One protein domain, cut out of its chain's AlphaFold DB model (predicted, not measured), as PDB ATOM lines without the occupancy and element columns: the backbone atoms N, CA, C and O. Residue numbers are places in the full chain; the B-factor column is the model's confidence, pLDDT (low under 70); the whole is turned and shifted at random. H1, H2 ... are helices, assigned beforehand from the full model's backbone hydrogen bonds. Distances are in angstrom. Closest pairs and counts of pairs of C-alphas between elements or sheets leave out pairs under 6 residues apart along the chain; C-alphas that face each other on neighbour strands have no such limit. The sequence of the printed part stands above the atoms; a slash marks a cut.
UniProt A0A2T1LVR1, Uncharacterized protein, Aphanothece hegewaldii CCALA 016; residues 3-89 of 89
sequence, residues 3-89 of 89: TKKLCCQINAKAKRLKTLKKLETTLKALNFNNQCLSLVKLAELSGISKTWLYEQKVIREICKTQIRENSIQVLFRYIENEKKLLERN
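What this domain is: This is residues 3 to 89 of the 89 residues of an uncharacterized protein of Aphanothece hegewaldii CCALA 016 (UniProt A0A2T1LVR1). Two long helices, H1 and H5, lie side by side, running opposite ways, with short helices H2, H3 and H4 clustered over one side of the pair; residues 3 to 12 of H1 stick out at one end. The 87 printed residues have five named helices, H1 to H5 in order, and no named strand: all helix. The whole is compact, with a radius of gyration of the C-alphas of 13.6 A, and spans 46 by 22 by 21 A.

Where its parts are: H1, residues 3 to 32, starts at C-alpha 3 (244.348, 132.163, 131.280) and is 44.1 A long. H5, residues 69 to 88, is 28.9 A long, ending at C-alpha 88 (246.161, 141.688, 149.212). H2 is residues 39 to 46, H3 50 to 55, H4 57 to 64.

How they stand to each other: H1 and H5 touch at a shallow tilt of 20 degrees, C-alphas of Leu 20 and Ile 79 closest at 6.2 A. H4 and H5 form a hairpin. H2 touches H1 residues 22 to 27 alone. H3 touches H2 and is apart from H1. Every helix has each O i to N i+4 pair within hydrogen-bond range.

The domain as a whole: The printed part has no cut and no long link. Low pLDDT includes residues 3 to 10.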
ATOM      1  N   THR A   3     245.041 130.856 131.302       54.00
ATOM      2  CA  THR A   3     244.348 132.163 131.280       54.00
ATOM      3  C   THR A   3     242.913 132.138 131.821       54.00
ATOM      4  O   THR A   3     242.485 133.095 132.460       54.00
ATOM      5  N   LYS A   4     242.167 131.036 131.641       56.47
ATOM      6  CA  LYS A   4     240.783 130.930 132.150       56.47
ATOM      7  C   LYS A   4     240.718 130.866 133.682       56.47
ATOM      8  O   LYS A   4     239.844 131.493 134.267       56.47
ATOM      9  N   LYS A   5     241.664 130.178 134.339       58.12
ATOM     10  CA  LYS A   5     241.708 130.075 135.813       58.12
ATOM     11  C   LYS A   5     241.924 131.436 136.483       58.12
ATOM     12  O   LYS A   5     241.213 131.742 137.434       58.12
ATOM     13  N   LEU A   6     242.832 132.256 135.946       60.62
ATOM     14  CA  LEU A   6     243.091 133.603 136.466       60.62
ATOM     15  C   LEU A   6     241.855 134.508 136.329       60.62
ATOM     16  O   LEU A   6     241.458 135.174 137.279       60.62
ATOM     17  N   CYS A   7     241.193 134.475 135.168       60.31
ATOM     18  CA  CYS A   7     239.998 135.284 134.916       60.31
ATOM     19  C   CYS A   7     238.824 134.886 135.833       60.31
ATOM     20  O   CYS A   7     238.148 135.746 136.400       60.31
ATOM     21  N   CYS A   8     238.627 133.583 136.073       62.91
ATOM     22  CA  CYS A   8     237.623 133.093 137.022       62.91
ATOM     23  C   CYS A   8     237.903 133.539 138.471       62.91
ATOM     24  O   CYS A   8     236.965 133.881 139.191       62.91
ATOM     25  N   GLN A   9     239.170 133.571 138.895       61.97
ATOM     26  CA  GLN A   9     239.563 134.023 140.236       61.97
ATOM     27  C   GLN A   9     239.333 135.527 140.432       61.97
ATOM     28  O   GLN A   9     238.757 135.932 141.443       61.97
ATOM     29  N   ILE A  10     239.689 136.346 139.438       69.75
ATOM     30  CA  ILE A  10     239.459 137.799 139.463       69.75
ATOM     31  C   ILE A  10     237.955 138.105 139.527       69.75
ATOM     32  O   ILE A  10     237.521 138.913 140.351       69.75
ATOM     33  N   ASN A  11     237.134 137.402 138.739       76.12
ATOM     34  CA  ASN A  11     235.679 137.569 138.776       76.12
ATOM     35  C   ASN A  11     235.067 137.156 140.123       76.12
ATOM     36  O   ASN A  11     234.159 137.827 140.619       76.12
ATOM     37  N   ALA A  12     235.561 136.080 140.741       76.06
ATOM     38  CA  ALA A  12     235.100 135.649 142.058       76.06
ATOM     39  C   ALA A  12     235.454 136.672 143.153       76.06
ATOM     40  O   ALA A  12     234.597 137.015 143.973       76.06
ATOM     41  N   LYS A  13     236.678 137.215 143.128       78.38
ATOM     42  CA  LYS A  13     237.135 138.280 144.034       78.38
ATOM     43  C   LYS A  13     236.298 139.550 143.867       78.38
ATOM     44  O   LYS A  13     235.768 140.068 144.848       78.38
ATOM     45  N   ALA A  14     236.083 140.000 142.631       78.00
ATOM     46  CA  ALA A  14     235.252 141.166 142.341       78.00
ATOM     47  C   ALA A  14     233.796 140.976 142.804       78.00
ATOM     48  O   ALA A  14     233.190 141.894 143.363       78.00
ATOM     49  N   LYS A  15     233.230 139.774 142.627       80.31
ATOM     50  CA  LYS A  15     231.880 139.445 143.107       80.31
ATOM     51  C   LYS A  15     231.799 139.487 144.634       80.31
ATOM     52  O   LYS A  15     230.866 140.085 145.161       80.31
ATOM     53  N   ARG A  16     232.792 138.935 145.341       81.50
ATOM     54  CA  ARG A  16     232.882 139.006 146.812       81.50
ATOM     55  C   ARG A  16     233.005 140.445 147.314       81.50
ATOM     56  O   ARG A  16     232.250 140.831 148.200       81.50
ATOM     57  N   LEU A  17     233.862 141.264 146.701       82.50
ATOM     58  CA  LEU A  17     233.991 142.685 147.047       82.50
ATOM     59  C   LEU A  17     232.678 143.454 146.849       82.50
ATOM     60  O   LEU A  17     232.297 144.251 147.706       82.50
ATOM     61  N   LYS A  18     231.946 143.187 145.757       85.25
ATOM     62  CA  LYS A  18     230.613 143.773 145.533       85.25
ATOM     63  C   LYS A  18     229.620 143.368 146.625       85.25
ATOM     64  O   LYS A  18     228.901 144.230 147.121       85.25
ATOM     65  N   THR A  19     229.596 142.094 147.019       85.62
ATOM     66  CA  THR A  19     228.741 141.600 148.112       85.62
ATOM     67  C   THR A  19     229.073 142.285 149.437       85.62
ATOM     68  O   THR A  19     228.177 142.813 150.089       85.62
ATOM     69  N   LEU A  20     230.355 142.361 149.800       84.62
ATOM     70  CA  LEU A  20     230.807 143.043 151.015       84.62
ATOM     71  C   LEU A  20     230.440 144.531 151.012       84.62
ATOM     72  O   LEU A  20     229.991 145.057 152.024       84.62
ATOM     73  N   LYS A  21     230.565 145.208 149.863       85.69
ATOM     74  CA  LYS A  21     230.176 146.616 149.721       85.69
ATOM     75  C   LYS A  21     228.668 146.817 149.901       85.69
ATOM     76  O   LYS A  21     228.274 147.765 150.569       85.69
ATOM     77  N   LYS A  22     227.832 145.920 149.365       86.56
ATOM     78  CA  LYS A  22     226.377 145.949 149.601       86.56
ATOM     79  C   LYS A  22     226.046 145.777 151.081       86.56
ATOM     80  O   LYS A  22     225.281 146.567 151.619       86.56
ATOM     81  N   LEU A  23     226.664 144.790 151.733       84.62
ATOM     82  CA  LEU A  23     226.479 144.540 153.161       84.62
ATOM     83  C   LEU A  23     226.868 145.768 153.999       84.62
ATOM     84  O   LEU A  23     226.114 146.176 154.875       84.62
ATOM     85  N   GLU A  24     228.005 146.391 153.683       86.31
ATOM     86  CA  GLU A  24     228.475 147.622 154.324       86.31
ATOM     87  C   GLU A  24     227.469 148.772 154.174       86.31
ATOM     88  O   GLU A  24     227.133 149.428 155.157       86.31
ATOM     89  N   THR A  25     226.968 149.020 152.960       86.81
ATOM     90  CA  THR A  25     225.984 150.083 152.707       86.81
ATOM     91  C   THR A  25     224.697 149.855 153.492       86.81
ATOM     92  O   THR A  25     224.190 150.790 154.109       86.81
ATOM     93  N   THR A  26     224.195 148.618 153.523       85.94
ATOM     94  CA  THR A  26     223.020 148.271 154.326       85.94
ATOM     95  C   THR A  26     223.285 148.522 155.805       85.94
ATOM     96  O   THR A  26     222.497 149.201 156.448       85.94
ATOM     97  N   LEU A  27     224.419 148.070 156.343       81.81
ATOM     98  CA  LEU A  27     224.778 148.313 157.744       81.81
ATOM     99  C   LEU A  27     224.906 149.807 158.077       81.81
ATOM    100  O   LEU A  27     224.473 150.213 159.151       81.81
ATOM    101  N   LYS A  28     225.422 150.641 157.159       82.94
ATOM    102  CA  LYS A  28     225.470 152.110 157.340       82.94
ATOM    103  C   LYS A  28     224.068 152.691 157.470       82.94
ATOM    104  O   LYS A  28     223.817 153.481 158.378       82.94
ATOM    105  N   ALA A  29     223.156 152.272 156.596       81.75
ATOM    106  CA  ALA A  29     221.767 152.709 156.642       81.75
ATOM    107  C   ALA A  29     221.071 152.263 157.938       81.75
ATOM    108  O   ALA A  29     220.297 153.019 158.517       81.75
ATOM    109  N   LEU A  30     221.378 151.062 158.435       77.56
ATOM    110  CA  LEU A  30     220.825 150.548 159.690       77.56
ATOM    111  C   LEU A  30     221.339 151.287 160.917       77.56
ATOM    112  O   LEU A  30     220.550 151.591 161.809       77.56
ATOM    113  N   ASN A  31     222.630 151.616 160.929       76.75
ATOM    114  CA  ASN A  31     223.227 152.415 161.990       76.75
ATOM    115  C   ASN A  31     222.574 153.798 162.074       76.75
ATOM    116  O   ASN A  31     222.237 154.257 163.157       76.75
ATOM    117  N   PHE A  32     222.340 154.433 160.922       73.62
ATOM    118  CA  PHE A  32     221.698 155.746 160.858       73.62
ATOM    119  C   PHE A  32     220.255 155.728 161.386       73.62
ATOM    120  O   PHE A  32     219.827 156.669 162.044       73.62
ATOM    121  N   ASN A  33     219.513 154.646 161.136       71.06
ATOM    122  CA  ASN A  33     218.133 154.496 161.605       71.06
ATOM    123  C   ASN A  33     218.026 153.904 163.025       71.06
ATOM    124  O   ASN A  33     216.915 153.678 163.503       71.06
ATOM    125  N   ASN A  34     219.155 153.618 163.687       67.31
ATOM    126  CA  ASN A  34     219.240 152.967 165.000       67.31
ATOM    127  C   ASN A  34     218.369 151.695 165.122       67.31
ATOM    128  O   ASN A  34     217.804 151.384 166.172       67.31
ATOM    129  N   GLN A  35     218.212 150.965 164.013       67.81
ATOM    130  CA  GLN A  35     217.312 149.820 163.937       67.81
ATOM    131  C   GLN A  35     218.023 148.537 164.363       67.81
ATOM    132  O   GLN A  35     218.989 148.102 163.735       67.81
ATOM    133  N   CYS A  36     217.482 147.878 165.390       64.94
ATOM    134  CA  CYS A  36     217.868 146.514 165.729       64.94
ATOM    135  C   CYS A  36     217.288 145.533 164.715       64.94
ATOM    136  O   CYS A  36     216.069 145.382 164.631       64.94
ATOM    137  N   LEU A  37     218.149 144.825 163.986       71.00
ATOM    138  CA  LEU A  37     217.722 143.849 162.986       71.00
ATOM    139  C   LEU A  37     218.217 142.435 163.271       71.00
ATOM    140  O   LEU A  37     219.187 142.212 163.989       71.00
ATOM    141  N   SER A  38     217.521 141.469 162.679       75.94
ATOM    142  CA  SER A  38     217.952 140.077 162.590       75.94
ATOM    143  C   SER A  38     218.708 139.829 161.281       75.94
ATOM    144  O   SER A  38     218.565 140.583 160.313       75.94
ATOM    145  N   LEU A  39     219.454 138.719 161.211       77.50
ATOM    146  CA  LEU A  39     220.144 138.276 159.987       77.50
ATOM    147  C   LEU A  39     219.203 138.229 158.776       77.50
ATOM    148  O   LEU A  39     219.586 138.573 157.663       77.50
ATOM    149  N   VAL A  40     217.956 137.810 159.003       80.06
ATOM    150  CA  VAL A  40     216.926 137.690 157.968       80.06
ATOM    151  C   VAL A  40     216.625 139.044 157.337       80.06
ATOM    152  O   VAL A  40     216.594 139.146 156.112       80.06
ATOM    153  N   LYS A  41     216.454 140.082 158.159       80.06
ATOM    154  CA  LYS A  41     216.171 141.432 157.671       80.06
ATOM    155  C   LYS A  41     217.403 142.059 157.020       80.06
ATOM    156  O   LYS A  41     217.283 142.731 156.003       80.06
ATOM    157  N   LEU A  42     218.597 141.770 157.541       81.25
ATOM    158  CA  LEU A  42     219.855 142.178 156.918       81.25
ATOM    159  C   LEU A  42     220.015 141.575 155.512       81.25
ATOM    160  O   LEU A  42     220.397 142.278 154.579       81.25
ATOM    161  N   ALA A  43     219.689 140.291 155.345       84.44
ATOM    162  CA  ALA A  43     219.707 139.601 154.055       84.44
ATOM    163  C   ALA A  43     218.727 140.233 153.055       84.44
ATOM    164  O   ALA A  43     219.090 140.493 151.910       84.44
ATOM    165  N   GLU A  44     217.508 140.523 153.515       84.62
ATOM    166  CA  GLU A  44     216.453 141.164 152.724       84.62
ATOM    167  C   GLU A  44     216.874 142.558 152.239       84.62
ATOM    168  O   GLU A  44     216.806 142.842 151.046       84.62
ATOM    169  N   LEU A  45     217.404 143.396 153.135       83.38
ATOM    170  CA  LEU A  45     217.804 144.770 152.811       83.38
ATOM    171  C   LEU A  45     219.081 144.858 151.968       83.38
ATOM    172  O   LEU A  45     219.248 145.793 151.189       83.38
ATOM    173  N   SER A  46     220.003 143.911 152.131       82.19
ATOM    174  CA  SER A  46     221.251 143.878 151.355       82.19
ATOM    175  C   SER A  46     221.113 143.150 150.014       82.19
ATOM    176  O   SER A  46     221.992 143.266 149.151       82.19
ATOM    177  N   GLY A  47     220.023 142.398 149.819       83.62
ATOM    178  CA  GLY A  47     219.840 141.516 148.666       83.62
ATOM    179  C   GLY A  47     220.889 140.399 148.611       83.62
ATOM    180  O   GLY A  47     221.276 139.961 147.525       83.62
ATOM    181  N   ILE A  48     221.408 139.989 149.770       84.50
ATOM    182  CA  ILE A  48     222.413 138.932 149.909       84.50
ATOM    183  C   ILE A  48     221.709 137.659 150.369       84.50
ATOM    184  O   ILE A  48     220.803 137.690 151.197       84.50
ATOM    185  N   SER A  49     222.137 136.514 149.836       85.19
ATOM    186  CA  SER A  49     221.582 135.227 150.247       85.19
ATOM    187  C   SER A  49     221.793 134.990 151.744       85.19
ATOM    188  O   SER A  49     222.911 135.112 152.251       85.19
ATOM    189  N   LYS A  50     220.725 134.575 152.434       83.69
ATOM    190  CA  LYS A  50     220.773 134.163 153.844       83.69
ATOM    191  C   LYS A  50     221.835 133.089 154.058       83.69
ATOM    192  O   LYS A  50     222.589 133.180 155.017       83.69
ATOM    193  N   THR A  51     221.934 132.123 153.143       84.31
ATOM    194  CA  THR A  51     222.926 131.042 153.207       84.31
ATOM    195  C   THR A  51     224.341 131.598 153.271       84.31
ATOM    196  O   THR A  51     225.087 131.245 154.174       84.31
ATOM    197  N   TRP A  52     224.667 132.554 152.397       84.50
ATOM    198  CA  TRP A  52     225.988 133.179 152.375       84.50
ATOM    199  C   TRP A  52     226.303 133.900 153.692       84.50
ATOM    200  O   TRP A  52     227.422 133.827 154.191       84.50
ATOM    201  N   LEU A  53     225.309 134.572 154.285       81.62
ATOM    202  CA  LEU A  53     225.459 135.239 155.581       81.62
ATOM    203  C   LEU A  53     225.618 134.238 156.734       81.62
ATOM    204  O   LEU A  53     226.405 134.485 157.642       81.62
ATOM    205  N   TYR A  54     224.907 133.106 156.695       81.19
ATOM    206  CA  TYR A  54     225.034 132.034 157.686       81.19
ATOM    207  C   TYR A  54     226.377 131.300 157.608       81.19
ATOM    208  O   TYR A  54     226.875 130.866 158.647       81.19
ATOM    209  N   GLU A  55     226.966 131.179 156.415       84.75
ATOM    210  CA  GLU A  55     228.310 130.616 156.229       84.75
ATOM    211  C   GLU A  55     229.390 131.474 156.903       84.75
ATOM    212  O   GLU A  55     230.400 130.950 157.376       84.75
ATOM    213  N   GLN A  56     229.174 132.789 157.016       81.50
ATOM    214  CA  GLN A  56     230.084 133.665 157.745       81.50
ATOM    215  C   GLN A  56     229.847 133.541 159.252       81.50
ATOM    216  O   GLN A  56     228.948 134.170 159.811       81.50
ATOM    217  N   LYS A  57     230.696 132.761 159.937       81.75
ATOM    218  CA  LYS A  57     230.612 132.526 161.391       81.75
ATOM    219  C   LYS A  57     230.464 133.824 162.194       81.75
ATOM    220  O   LYS A  57     229.632 133.887 163.090       81.75
ATOM    221  N   VAL A  58     231.222 134.863 161.841       80.31
ATOM    222  CA  VAL A  58     231.181 136.171 162.518       80.31
ATOM    223  C   VAL A  58     229.813 136.837 162.348       80.31
ATOM    224  O   VAL A  58     229.206 137.246 163.333       80.31
ATOM    225  N   ILE A  59     229.285 136.879 161.122       80.69
ATOM    226  CA  ILE A  59     227.963 137.458 160.844       80.69
ATOM    227  C   ILE A  59     226.876 136.664 161.570       80.69
ATOM    228  O   ILE A  59     226.015 137.252 162.218       80.69
ATOM    229  N   ARG A  60     226.939 135.330 161.515       82.75
ATOM    230  CA  ARG A  60     225.990 134.444 162.192       82.75
ATOM    231  C   ARG A  60     225.961 134.662 163.703       82.75
ATOM    232  O   ARG A  60     224.874 134.719 164.264       82.75
ATOM    233  N   GLU A  61     227.115 134.769 164.357       81.94
ATOM    234  CA  GLU A  61     227.183 134.968 165.811       81.94
ATOM    235  C   GLU A  61     226.693 136.364 166.215       81.94
ATOM    236  O   GLU A  61     225.951 136.495 167.185       81.94
ATOM    237  N   ILE A  62     227.013 137.393 165.426       78.06
ATOM    238  CA  ILE A  62     226.566 138.767 165.685       78.06
ATOM    239  C   ILE A  62     225.065 138.945 165.436       78.06
ATOM    240  O   ILE A  62     224.416 139.726 166.123       78.06
ATOM    241  N   CYS A  63     224.508 138.238 164.453       74.00
ATOM    242  CA  CYS A  63     223.086 138.319 164.127       74.00
ATOM    243  C   CYS A  63     222.224 137.276 164.858       74.00
ATOM    244  O   CYS A  63     220.999 137.301 164.722       74.00
ATOM    245  N   LYS A  64     222.843 136.326 165.575       70.56
ATOM    246  CA  LYS A  64     222.166 135.457 166.553       70.56
ATOM    247  C   LYS A  64     221.629 136.288 167.711       70.56
ATOM    248  O   LYS A  64     220.549 136.009 168.220       70.56
ATOM    249  N   THR A  65     222.395 137.290 168.123       67.56
ATOM    250  CA  THR A  65     221.952 138.342 169.030       67.56
ATOM    251  C   THR A  65     221.296 139.465 168.219       67.56
ATOM    252  O   THR A  65     221.481 139.563 167.005       67.56
ATOM    253  N   GLN A  66     220.468 140.303 168.852       68.69
ATOM    254  CA  GLN A  66     219.955 141.499 168.175       68.69
ATOM    255  C   GLN A  66     221.133 142.345 167.683       68.69
ATOM    256  O   GLN A  66     222.030 142.668 168.466       68.69
ATOM    257  N   ILE A  67     221.115 142.733 166.405       72.38
ATOM    258  CA  ILE A  67     222.127 143.626 165.843       72.38
ATOM    259  C   ILE A  67     221.939 145.007 166.484       72.38
ATOM    260  O   ILE A  67     221.057 145.755 166.084       72.38
ATOM    261  N   ARG A  68     222.745 145.324 167.498       73.38
ATOM    262  CA  ARG A  68     222.825 146.651 168.131       73.38
ATOM    263  C   ARG A  68     223.977 147.456 167.532       73.38
ATOM    264  O   ARG A  68     224.780 146.917 166.778       73.38
ATOM    265  N   GLU A  69     224.118 148.718 167.916       73.69
ATOM    266  CA  GLU A  69     225.210 149.588 167.449       73.69
ATOM    267  C   GLU A  69     226.601 148.933 167.588       73.69
ATOM    268  O   GLU A  69     227.375 148.892 166.632       73.69
ATOM    269  N   ASN A  70     226.887 148.296 168.731       77.56
ATOM    270  CA  ASN A  70     228.156 147.587 168.939       77.56
ATOM    271  C   ASN A  70     228.339 146.408 167.958       77.56
ATOM    272  O   ASN A  70     229.412 146.209 167.395       77.56
ATOM    273  N   SER A  71     227.267 145.659 167.685       80.44
ATOM    274  CA  SER A  71     227.242 144.584 166.684       80.44
ATOM    275  C   SER A  71     227.538 145.111 165.278       80.44
ATOM    276  O   SER A  71     228.283 144.489 164.520       80.44
ATOM    277  N   ILE A  72     226.986 146.278 164.937       78.44
ATOM    278  CA  ILE A  72     227.212 146.944 163.654       78.44
ATOM    279  C   ILE A  72     228.683 147.352 163.514       78.44
ATOM    280  O   ILE A  72     229.285 147.081 162.476       78.44
ATOM    281  N   GLN A  73     229.298 147.922 164.556       80.62
ATOM    282  CA  GLN A  73     230.724 148.271 164.533       80.62
ATOM    283  C   GLN A  73     231.628 147.046 164.334       80.62
ATOM    284  O   GLN A  73     232.580 147.095 163.548       80.62
ATOM    285  N   VAL A  74     231.320 145.922 164.992       83.62
ATOM    286  CA  VAL A  74     232.067 144.668 164.798       83.62
ATOM    287  C   VAL A  74     231.908 144.158 163.363       83.62
ATOM    288  O   VAL A  74     232.898 143.761 162.744       83.62
ATOM    289  N   LEU A  75     230.698 144.223 162.796       81.81
ATOM    290  CA  LEU A  75     230.450 143.851 161.400       81.81
ATOM    291  C   LEU A  75     231.199 144.756 160.416       81.81
ATOM    292  O   LEU A  75     231.768 144.245 159.455       81.81
ATOM    293  N   PHE A  76     231.262 146.069 160.661       84.12
ATOM    294  CA  PHE A  76     232.068 146.984 159.846       84.12
ATOM    295  C   PHE A  76     233.536 146.592 159.842       84.12
ATOM    296  O   PHE A  76     234.131 146.462 158.773       84.12
ATOM    297  N   ARG A  77     234.113 146.364 161.028       86.44
ATOM    298  CA  ARG A  77     235.520 145.977 161.155       86.44
ATOM    299  C   ARG A  77     235.796 144.648 160.451       86.44
ATOM    300  O   ARG A  77     236.807 144.516 159.768       86.44
ATOM    301  N   TYR A  78     234.883 143.686 160.576       86.25
ATOM    302  CA  TYR A  78     234.966 142.407 159.877       86.25
ATOM    303  C   TYR A  78     234.938 142.577 158.349       86.25
ATOM    304  O   TYR A  78     235.807 142.048 157.658       86.25
ATOM    305  N   ILE A  79     233.996 143.363 157.819       84.62
ATOM    306  CA  ILE A  79     233.879 143.633 156.378       84.62
ATOM    307  C   ILE A  79     235.114 144.364 155.842       84.62
ATOM    308  O   ILE A  79     235.604 144.031 154.762       84.62
ATOM    309  N   GLU A  80     235.630 145.346 156.581       86.06
ATOM    310  CA  GLU A  80     236.846 146.066 156.206       86.06
ATOM    311  C   GLU A  80     238.058 145.128 156.160       86.06
ATOM    312  O   GLU A  80     238.850 145.179 155.216       86.06
ATOM    313  N   ASN A  81     238.179 144.226 157.137       87.25
ATOM    314  CA  ASN A  81     239.250 143.237 157.170       87.25
ATOM    315  C   ASN A  81     239.157 142.248 155.994       87.25
ATOM    316  O   ASN A  81     240.158 142.000 155.324       87.25
ATOM    317  N   GLU A  82     237.959 141.745 155.683       84.00
ATOM    318  CA  GLU A  82     237.723 140.869 154.525       84.00
ATOM    319  C   GLU A  82     238.055 141.559 153.196       84.00
ATOM    320  O   GLU A  82     238.688 140.969 152.321       84.00
ATOM    321  N   LYS A  83     237.684 142.836 153.042       83.19
ATOM    322  CA  LYS A  83     238.057 143.640 151.869       83.19
ATOM    323  C   LYS A  83     239.576 143.760 151.735       83.19
ATOM    324  O   LYS A  83     240.097 143.459 150.665       83.19
ATOM    325  N   LYS A  84     240.283 144.106 152.817       82.88
ATOM    326  CA  LYS A  84     241.753 144.206 152.837       82.88
ATOM    327  C   LYS A  84     242.433 142.875 152.501       82.88
ATOM    328  O   LYS A  84     243.405 142.859 151.748       82.88
ATOM    329  N   LEU A  85     241.925 141.761 153.031       82.69
ATOM    330  CA  LEU A  85     242.424 140.415 152.725       82.69
ATOM    331  C   LEU A  85     242.220 140.049 151.256       82.69
ATOM    332  O   LEU A  85     243.116 139.471 150.638       82.69
ATOM    333  N   LEU A  86     241.059 140.401 150.698       79.50
ATOM    334  CA  LEU A  86     240.789 140.217 149.282       79.50
ATOM    335  C   LEU A  86     241.717 141.091 148.448       79.50
ATOM    336  O   LEU A  86     242.263 140.583 147.489       79.50
ATOM    337  N   GLU A  87     241.937 142.360 148.788       75.38
ATOM    338  CA  GLU A  87     242.813 143.260 148.026       75.38
ATOM    339  C   GLU A  87     244.283 142.812 148.009       75.38
ATOM    340  O   GLU A  87     244.926 142.962 146.972       75.38
ATOM    341  N   ARG A  88     244.780 142.197 149.093       69.19
ATOM    342  CA  ARG A  88     246.161 141.688 149.212       69.19
ATOM    343  C   ARG A  88     246.447 140.364 148.484       69.19
ATOM    344  O   ARG A  88     247.622 140.070 148.282       69.19
ATOM    345  N   ASN A  89     245.425 139.581 148.124       55.28
ATOM    346  CA  ASN A  89     245.550 138.292 147.410       55.28
ATOM    347  C   ASN A  89     245.112 138.391 145.951       55.28
ATOM    348  O   ASN A  89     245.755 137.778 145.079       55.28
TER     349      ASN A  89